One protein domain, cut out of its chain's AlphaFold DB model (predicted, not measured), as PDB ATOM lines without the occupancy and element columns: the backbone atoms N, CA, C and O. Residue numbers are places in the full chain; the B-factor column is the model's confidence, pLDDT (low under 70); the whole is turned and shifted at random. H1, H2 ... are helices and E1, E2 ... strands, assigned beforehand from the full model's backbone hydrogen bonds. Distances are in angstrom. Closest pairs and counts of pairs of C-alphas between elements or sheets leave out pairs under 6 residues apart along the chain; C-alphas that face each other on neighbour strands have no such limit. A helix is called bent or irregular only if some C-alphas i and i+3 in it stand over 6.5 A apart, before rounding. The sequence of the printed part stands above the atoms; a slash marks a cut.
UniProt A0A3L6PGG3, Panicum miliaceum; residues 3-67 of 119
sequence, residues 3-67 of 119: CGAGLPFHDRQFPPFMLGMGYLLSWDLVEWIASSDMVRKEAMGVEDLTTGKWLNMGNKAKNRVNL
ATOM      1  N   CYS A   3     -27.686  33.983  48.755       95.44
ATOM      2  CA  CYS A   3     -26.247  33.735  48.699       95.44
ATOM      3  C   CYS A   3     -25.890  32.513  49.544       95.44
ATOM      4  O   CYS A   3     -26.302  32.434  50.692       95.44
ATOM      5  N   GLY A   4     -25.141  31.564  48.999       94.75
ATOM      6  CA  GLY A   4     -24.765  30.334  49.698       94.75
ATOM      7  C   GLY A   4     -24.048  29.377  48.760       94.75
ATOM      8  O   GLY A   4     -23.778  29.720  47.609       94.75
ATOM      9  N   ALA A   5     -23.731  28.170  49.218       93.12
ATOM     10  CA  ALA A   5     -23.214  27.136  48.328       93.12
ATOM     11  C   ALA A   5     -24.373  26.385  47.671       93.12
ATOM     12  O   ALA A   5     -25.073  25.609  48.319       93.12
ATOM     13  N   GLY A   6     -24.579  26.616  46.378       87.31
ATOM     14  CA  GLY A   6     -25.572  25.883  45.600       87.31
ATOM     15  C   GLY A   6     -25.177  24.424  45.414       87.31
ATOM     16  O   GLY A   6     -23.989  24.099  45.455       87.31
ATOM     17  N   LEU A   7     -26.158  23.556  45.149       78.50
ATOM     18  CA  LEU A   7     -25.894  22.174  44.745       78.50
ATOM     19  C   LEU A   7     -24.938  22.180  43.529       78.50
ATOM     20  O   LEU A   7     -25.341  22.614  42.444       78.50
ATOM     21  N   PRO A   8     -23.672  21.742  43.675       61.03
ATOM     22  CA  PRO A   8     -22.611  22.092  42.725       61.03
ATOM     23  C   PRO A   8     -22.750  21.420  41.347       61.03
ATOM     24  O   PRO A   8     -22.020  21.778  40.422       61.03
ATOM     25  N   PHE A   9     -23.685  20.474  41.202       63.25
ATOM     26  CA  PHE A   9     -23.840  19.603  40.033       63.25
ATOM     27  C   PHE A   9     -25.027  19.953  39.117       63.25
ATOM     28  O   PHE A   9     -25.196  19.293  38.097       63.25
ATOM     29  N   HIS A  10     -25.887  20.916  39.474       65.62
ATOM     30  CA  HIS A  10     -27.093  21.224  38.683       65.62
ATOM     31  C   HIS A  10     -26.977  22.520  37.882       65.62
ATOM     32  O   HIS A  10     -27.101  22.489  36.665       65.62
ATOM     33  N   ASP A  11     -26.707  23.643  38.543       80.69
ATOM     34  CA  ASP A  11     -26.543  24.940  37.886       80.69
ATOM     35  C   ASP A  11     -25.694  25.840  38.789       80.69
ATOM     36  O   ASP A  11     -26.037  26.080  39.949       80.69
ATOM     37  N   ARG A  12     -24.551  26.315  38.281       81.00
ATOM     38  CA  ARG A  12     -23.669  27.199  39.054       81.00
ATOM     39  C   ARG A  12     -24.185  28.633  39.128       81.00
ATOM     40  O   ARG A  12     -23.858  29.309  40.102       81.00
ATOM     41  N   GLN A  13     -24.948  29.082  38.136       85.50
ATOM     42  CA  GLN A  13     -25.493  30.434  38.054       85.50
ATOM     43  C   GLN A  13     -26.816  30.540  38.813       85.50
ATOM     44  O   GLN A  13     -27.025  31.501  39.555       85.50
ATOM     45  N   PHE A  14     -27.692  29.546  38.666       87.75
ATOM     46  CA  PHE A  14     -29.004  29.528  39.306       87.75
ATOM     47  C   PHE A  14     -29.293  28.184  39.993       87.75
ATOM     48  O   PHE A  14     -30.206  27.457  39.599       87.75
ATOM     49  N   PRO A  15     -28.542  27.834  41.056       90.12
ATOM     50  CA  PRO A  15     -28.783  26.590  41.777       90.12
ATOM     51  C   PRO A  15     -30.223  26.565  42.309       90.12
ATOM     52  O   PRO A  15     -30.698  27.598  42.800       90.12
ATOM     53  N   PRO A  16     -30.928  25.417  42.258       91.81
ATOM     54  CA  PRO A  16     -32.338  25.338  42.649       91.81
ATOM     55  C   PRO A  16     -32.554  25.727  44.118       91.81
ATOM     56  O   PRO A  16     -33.564  26.355  44.449       91.81
ATOM     57  N   PHE A  17     -31.573  25.428  44.969       94.00
ATOM     58  CA  PHE A  17     -31.482  25.800  46.376       94.00
ATOM     59  C   PHE A  17     -30.002  25.870  46.803       94.00
ATOM     60  O   PHE A  17     -29.124  25.355  46.101       94.00
ATOM     61  N   MET A  18     -29.726  26.520  47.934       94.75
ATOM     62  CA  MET A  18     -28.412  26.516  48.591       94.75
ATOM     63  C   MET A  18     -28.382  25.416  49.646       94.75
ATOM     64  O   MET A  18     -29.350  25.273  50.374       94.75
ATOM     65  N   LEU A  19     -27.292  24.661  49.730       92.44
ATOM     66  CA  LEU A  19     -27.109  23.557  50.673       92.44
ATOM     67  C   LEU A  19     -27.083  24.042  52.131       92.44
ATOM     68  O   LEU A  19     -26.565  25.123  52.421       92.44
ATOM     69  N   GLY A  20     -27.512  23.180  53.057       89.06
ATOM     70  CA  GLY A  20     -27.505  23.387  54.515       89.06
ATOM     71  C   GLY A  20     -26.145  23.623  55.201       89.06
ATOM     72  O   GLY A  20     -26.043  23.477  56.415       89.06
ATOM     73  N   MET A  21     -25.097  24.011  54.466       92.06
ATOM     74  CA  MET A  21     -23.849  24.545  55.034       92.06
ATOM     75  C   MET A  21     -23.948  26.032  55.421       92.06
ATOM     76  O   MET A  21     -22.966  26.622  55.870       92.06
ATOM     77  N   GLY A  22     -25.131  26.624  55.251       92.62
ATOM     78  CA  GLY A  22     -25.440  28.017  55.547       92.62
ATOM     79  C   GLY A  22     -25.689  28.829  54.280       92.62
ATOM     80  O   GLY A  22     -25.072  28.614  53.233       92.62
ATOM     81  N   TYR A  23     -26.610  29.780  54.384       95.62
ATOM     82  CA  TYR A  23     -26.924  30.724  53.322       95.62
ATOM     83  C   TYR A  23     -27.461  32.035  53.912       95.62
ATOM     84  O   TYR A  23     -27.865  32.108  55.071       95.62
ATOM     85  N   LEU A  24     -27.451  33.085  53.098       96.19
ATOM     86  CA  LEU A  24     -27.893  34.431  53.428       96.19
ATOM     87  C   LEU A  24     -29.041  34.836  52.507       96.19
ATOM     88  O   LEU A  24     -29.015  34.592  51.294       96.19
ATOM     89  N   LEU A  25     -30.017  35.521  53.090       97.94
ATOM     90  CA  LEU A  25     -31.113  36.168  52.385       97.94
ATOM     91  C   LEU A  25     -31.024  37.673  52.620       97.94
ATOM     92  O   LEU A  25     -30.764  38.122  53.734       97.94
ATOM     93  N   SER A  26     -31.239  38.459  51.570       97.94
ATOM     94  CA  SER A  26     -31.471  39.892  51.744       97.94
ATOM     95  C   SER A  26     -32.816  40.140  52.416       97.94
ATOM     96  O   SER A  26     -33.740  39.329  52.311       97.94
ATOM     97  N   TRP A  27     -32.927  41.287  53.080       98.19
ATOM     98  CA  TRP A  27     -34.096  41.622  53.884       98.19
ATOM     99  C   TRP A  27     -35.411  41.610  53.091       98.19
ATOM    100  O   TRP A  27     -36.388  41.050  53.566       98.19
ATOM    101  N   ASP A  28     -35.418  42.082  51.841       97.88
ATOM    102  CA  ASP A  28     -36.602  42.044  50.966       97.88
ATOM    103  C   ASP A  28     -37.139  40.620  50.726       97.88
ATOM    104  O   ASP A  28     -38.347  40.413  50.593       97.88
ATOM    105  N   LEU A  29     -36.253  39.616  50.685       98.31
ATOM    106  CA  LEU A  29     -36.667  38.217  50.584       98.31
ATOM    107  C   LEU A  29     -37.234  37.714  51.909       98.31
ATOM    108  O   LEU A  29     -38.214  36.974  51.892       98.31
ATOM    109  N   VAL A  30     -36.640  38.117  53.036       98.31
ATOM    110  CA  VAL A  30     -37.119  37.769  54.381       98.31
ATOM    111  C   VAL A  30     -38.513  38.345  54.620       98.31
ATOM    112  O   VAL A  30     -39.408  37.611  55.033       98.31
ATOM    113  N   GLU A  31     -38.732  39.619  54.292       98.56
ATOM    114  CA  GLU A  31     -40.041  40.273  54.394       98.56
ATOM    115  C   GLU A  31     -41.088  39.560  53.537       98.56
ATOM    116  O   GLU A  31     -42.171  39.236  54.022       98.56
ATOM    117  N   TRP A  32     -40.743  39.240  52.285       98.44
ATOM    118  CA  TRP A  32     -41.640  38.502  51.401       98.44
ATOM    119  C   TRP A  32     -41.975  37.101  51.937       98.44
ATOM    120  O   TRP A  32     -43.134  36.693  51.875       98.44
ATOM    121  N   ILE A  33     -40.991  36.368  52.472       98.25
ATOM    122  CA  ILE A  33     -41.201  35.052  53.099       98.25
ATOM    123  C   ILE A  33     -42.168  35.181  54.282       98.25
ATOM    124  O   ILE A  33     -43.133  34.422  54.367       98.25
ATOM    125  N   ALA A  34     -41.956  36.166  55.157       98.19
ATOM    126  CA  ALA A  34     -42.760  36.366  56.361       98.19
ATOM    127  C   ALA A  34     -44.232  36.709  56.064       98.19
ATOM    128  O   ALA A  34     -45.130  36.297  56.807       98.19
ATOM    129  N   SER A  35     -44.495  37.443  54.979       98.31
ATOM    130  CA  SER A  35     -45.839  37.914  54.626       98.31
ATOM    131  C   SER A  35     -46.576  37.041  53.600       98.31
ATOM    132  O   SER A  35     -47.724  37.336  53.274       98.31
ATOM    133  N   SER A  36     -45.945  36.005  53.040       98.31
ATOM    134  CA  SER A  36     -46.500  35.234  51.917       98.31
ATOM    135  C   SER A  36     -47.389  34.069  52.367       98.31
ATOM    136  O   SER A  36     -46.936  33.118  53.005       98.31
ATOM    137  N   ASP A  37     -48.656  34.075  51.942       98.19
ATOM    138  CA  ASP A  37     -49.578  32.951  52.172       98.19
ATOM    139  C   ASP A  37     -49.137  31.666  51.463       98.19
ATOM    140  O   ASP A  37     -49.361  30.567  51.969       98.19
ATOM    141  N   MET A  38     -48.497  31.793  50.297       98.00
ATOM    142  CA  MET A  38     -47.927  30.658  49.567       98.00
ATOM    143  C   MET A  38     -46.850  29.968  50.404       98.00
ATOM    144  O   MET A  38     -46.881  28.752  50.562       98.00
ATOM    145  N   VAL A  39     -45.936  30.752  50.981       98.06
ATOM    146  CA  VAL A  39     -44.869  30.249  51.857       98.06
ATOM    147  C   VAL A  39     -45.467  29.551  53.073       98.06
ATOM    148  O   VAL A  39     -45.074  28.435  53.395       98.06
ATOM    149  N   ARG A  40     -46.480  30.162  53.701       97.62
ATOM    150  CA  ARG A  40     -47.165  29.590  54.869       97.62
ATOM    151  C   ARG A  40     -47.813  28.233  54.570       97.62
ATOM    152  O   ARG A  40     -47.765  27.343  55.412       97.62
ATOM    153  N   LYS A  41     -48.412  28.071  53.385       97.50
ATOM    154  CA  LYS A  41     -49.026  26.804  52.939       97.50
ATOM    155  C   LYS A  41     -47.990  25.729  52.612       97.50
ATOM    156  O   LYS A  41     -48.252  24.550  52.809       97.50
ATOM    157  N   GLU A  42     -46.815  26.140  52.153       96.38
ATOM    158  CA  GLU A  42     -45.719  25.265  51.727       96.38
ATOM    159  C   GLU A  42     -44.625  25.138  52.802       96.38
ATOM    160  O   GLU A  42     -43.453  24.955  52.477       96.38
ATOM    161  N   ALA A  43     -44.981  25.267  54.086       94.38
ATOM    162  CA  ALA A  43     -44.009  25.408  55.171       94.38
ATOM    163  C   ALA A  43     -43.283  24.110  55.578       94.38
ATOM    164  O   ALA A  43     -42.284  24.152  56.294       94.38
ATOM    165  N   MET A  44     -43.786  22.952  55.146       96.00
ATOM    166  CA  MET A  44     -43.309  21.642  55.596       96.00
ATOM    167  C   MET A  44     -42.248  21.066  54.652       96.00
ATOM    168  O   MET A  44     -42.500  20.894  53.462       96.00
ATOM    169  N   GLY A  45     -41.084  20.702  55.195       94.88
ATOM    170  CA  GLY A  45     -40.020  20.012  54.460       94.88
ATOM    171  C   GLY A  45     -38.637  20.228  55.074       94.88
ATOM    172  O   GLY A  45     -38.517  20.758  56.178       94.88
ATOM    173  N   VAL A  46     -37.593  19.817  54.351       95.56
ATOM    174  CA  VAL A  46     -36.199  20.115  54.719       95.56
ATOM    175  C   VAL A  46     -35.931  21.587  54.430       95.56
ATOM    176  O   VAL A  46     -36.218  22.062  53.337       95.56
ATOM    177  N   GLU A  47     -35.415  22.304  55.419       96.38
ATOM    178  CA  GLU A  47     -35.345  23.767  55.443       96.38
ATOM    179  C   GLU A  47     -34.700  24.403  54.194       96.38
ATOM    180  O   GLU A  47     -35.256  25.350  53.629       96.38
ATOM    181  N   ASP A  48     -33.594  23.849  53.706       95.25
ATOM    182  CA  ASP A  48     -32.833  24.389  52.581       95.25
ATOM    183  C   ASP A  48     -33.540  24.157  51.232       95.25
ATOM    184  O   ASP A  48     -33.711  25.083  50.428       95.25
ATOM    185  N   LEU A  49     -34.050  22.940  51.021       95.19
ATOM    186  CA  LEU A  49     -34.906  22.570  49.893       95.19
ATOM    187  C   LEU A  49     -36.185  23.409  49.864       95.19
ATOM    188  O   LEU A  49     -36.570  23.926  48.811       95.19
ATOM    189  N   THR A  50     -36.836  23.552  51.014       97.06
ATOM    190  CA  THR A  50     -38.092  24.285  51.170       97.06
ATOM    191  C   THR A  50     -37.891  25.774  50.883       97.06
ATOM    192  O   THR A  50     -38.660  26.361  50.120       97.06
ATOM    193  N   THR A  51     -36.808  26.375  51.380       97.31
ATOM    194  CA  THR A  51     -36.477  27.777  51.085       97.31
ATOM    195  C   THR A  51     -36.225  27.996  49.595       97.31
ATOM    196  O   THR A  51     -36.778  28.926  48.998       97.31
ATOM    197  N   GLY A  52     -35.457  27.112  48.947       95.69
ATOM    198  CA  GLY A  52     -35.267  27.158  47.496       95.69
ATOM    199  C   GLY A  52     -36.584  27.024  46.727       95.69
ATOM    200  O   GLY A  52     -36.846  27.808  45.810       95.69
ATOM    201  N   LYS A  53     -37.452  26.088  47.139       96.56
ATOM    202  CA  LYS A  53     -38.791  25.877  46.565       96.56
ATOM    203  C   LYS A  53     -39.631  27.150  46.622       96.56
ATOM    204  O   LYS A  53     -40.150  27.561  45.584       96.56
ATOM    205  N   TRP A  54     -39.727  27.803  47.782       98.12
ATOM    206  CA  TRP A  54     -40.471  29.057  47.928       98.12
ATOM    207  C   TRP A  54     -39.974  30.125  46.960       98.12
ATOM    208  O   TRP A  54     -40.764  30.716  46.226       98.12
ATOM    209  N   LEU A  55     -38.660  30.347  46.917       97.50
ATOM    210  CA  LEU A  55     -38.064  31.373  46.065       97.50
ATOM    211  C   LEU A  55     -38.299  31.089  44.576       97.50
ATOM    212  O   LEU A  55     -38.538  32.022  43.811       97.50
ATOM    213  N   ASN A  56     -38.281  29.817  44.170       95.81
ATOM    214  CA  ASN A  56     -38.572  29.410  42.796       95.81
ATOM    215  C   ASN A  56     -40.055  29.624  42.448       95.81
ATOM    216  O   ASN A  56     -40.353  30.270  41.445       95.81
ATOM    217  N   MET A  57     -40.979  29.159  43.296       97.25
ATOM    218  CA  MET A  57     -42.429  29.320  43.096       97.25
ATOM    219  C   MET A  57     -42.858  30.792  43.089       97.25
ATOM    220  O   MET A  57     -43.679  31.203  42.274       97.25
ATOM    221  N   GLY A  58     -42.275  31.605  43.971       96.81
ATOM    222  CA  GLY A  58     -42.531  33.042  44.061       96.81
ATOM    223  C   GLY A  58     -41.829  33.881  42.997       96.81
ATOM    224  O   GLY A  58     -41.949  35.107  43.022       96.81
ATOM    225  N   ASN A  59     -41.065  33.252  42.094       96.31
ATOM    226  CA  ASN A  59     -40.235  33.929  41.100       96.31
ATOM    227  C   ASN A  59     -39.291  34.981  41.731       96.31
ATOM    228  O   ASN A  59     -39.035  36.044  41.159       96.31
ATOM    229  N   LYS A  60     -38.794  34.697  42.940       96.56
ATOM    230  CA  LYS A  60     -37.906  35.549  43.742       96.56
ATOM    231  C   LYS A  60     -36.441  35.138  43.580       96.56
ATOM    232  O   LYS A  60     -36.099  34.266  42.784       96.56
ATOM    233  N   ALA A  61     -35.559  35.815  44.323       94.12
ATOM    234  CA  ALA A  61     -34.119  35.557  44.339       94.12
ATOM    235  C   ALA A  61     -33.486  35.540  42.936       94.12
ATOM    236  O   ALA A  61     -32.754  34.619  42.588       94.12
ATOM    237  N   LYS A  62     -33.762  36.574  42.131       92.75
ATOM    238  CA  LYS A  62     -33.136  36.761  40.808       92.75
ATOM    239  C   LYS A  62     -31.626  36.974  40.894       92.75
ATOM    240  O   LYS A  62     -30.895  36.526  40.021       92.75
ATOM    241  N   ASN A  63     -31.174  37.560  41.999       93.31
ATOM    242  CA  ASN A  63     -29.761  37.711  42.321       93.31
ATOM    243  C   ASN A  63     -29.331  36.544  43.217       93.31
ATOM    244  O   ASN A  63     -29.441  36.643  44.448       93.31
ATOM    245  N   ARG A  64     -28.892  35.442  42.597       93.56
ATOM    246  CA  ARG A  64     -28.260  34.313  43.294       93.56
ATOM    247  C   ARG A  64     -26.750  34.440  43.236       93.56
ATOM    248  O   ARG A  64     -26.193  34.756  42.191       93.56
ATOM    249  N   VAL A  65     -26.102  34.190  44.366       92.62
ATOM    250  CA  VAL A  65     -24.644  34.179  44.470       92.62
ATOM    251  C   VAL A  65     -24.233  32.806  44.964       92.62
ATOM    252  O   VAL A  65     -24.455  32.461  46.123       92.62
ATOM    253  N   ASN A  66     -23.659  32.014  44.063       92.56
ATOM    254  CA  ASN A  66     -23.101  30.725  44.422       92.56
ATOM    255  C   ASN A  66     -21.689  30.919  44.981       92.56
ATOM    256  O   ASN A  66     -20.795  31.432  44.304       92.56
ATOM    257  N   LEU A  67     -21.501  30.528  46.233       92.31
ATOM    258  CA  LEU A  67     -20.237  30.651  46.940       92.31
ATOM    259  C   LEU A  67     -19.311  29.467  46.707       92.31
ATOM    260  O   LEU A  67     -18.147  29.580  47.066       92.31
TER     261      LEU A  67
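This is residues 3 to 67 of the 119 residues of a protein of Panicum miliaceum (UniProt A0A3L6PGG3). A small three-stranded sheet, E2, E1 and E3, makes one end of the domain, the short helices H1 and H2 make the other, and the longest helix, H3, lies between them, packed on E2. E2 is sharply bent, and the long link from E1 to E2 loops out past the sheet end. The printed part has 65 residues, with three named helices and three named strands in the chain order E1, E2, H1, H2, H3, E3. The mixed sheet has the order E2, E1, E3, and the class is mixed, helices and strands. The whole is compact, with a radius of gyration of the C-alphas of 11.1 A and spans of 31 by 23 by 19 A.

In the sheet, E1 is residues 3 to 6, 8.5 A long, with C-alpha 3 at (-26.247, 33.735, 48.699). E2 is residues 18 to 25, 10.7 A from first to last C-alpha, and bends by 128 degrees at residue 21. E3 is residues 64 to 66, with C-alpha 66 at (-23.101, 30.725, 44.422). H3 is residues 47 to 57, 15.3 A long, and begins with C-alpha 47 at (-35.345, 23.767, 55.443). H1 is residues 27 to 35, 12.3 A long, and H2 is residues 37 to 41.

E1 is the inner strand, and E2 and E3 are edge strands. E1 and E2 form a hairpin, antiparallel at 158 degrees between their directions, with N 24 and O 3 at 2.7 A and N 19 and O 5 at 2.8 A, within hydrogen-bond range. E1 and E3 are parallel at 54 degrees, with N 4 and O 65 within hydrogen-bond range at 3.1 A. H3 is on the sheet at a height over the sheet of 10.3 A, and its closest C-alphas to E2 are those of Asp 48 and Gly 20, 5.8 A apart. H3 lies over E2, and only just not over E1, with 5 of its 11 C-alphas falling on E2 and 2 on E1. It runs slantwise to the strands, at 54 degrees to E2 on the local plane. H2 and H3 are close but not clearly touching, with Val 39 and Trp 54 the closest C-alphas at 6.0 A. H1 and H3 are close but not clearly touching, about perpendicular at 89 degrees, with the closest C-alphas, Ile 33 and Trp 54, 8.0 A apart. H1 and H2 are not on the sheet. In H1, H2 and H3 every O i to N i+4 pair is within hydrogen-bond range.

The C-alphas farthest apart are those of Phe 9 and Ser 35, at 32.1 A, while those of Cys 3 and Leu 67 are 7.0 A apart. The printed part has no cut. The link from E1 to E2, 11 residues, is long. Mean pLDDT of the printed part is 93.1, and residues 8 to 10 are under 70.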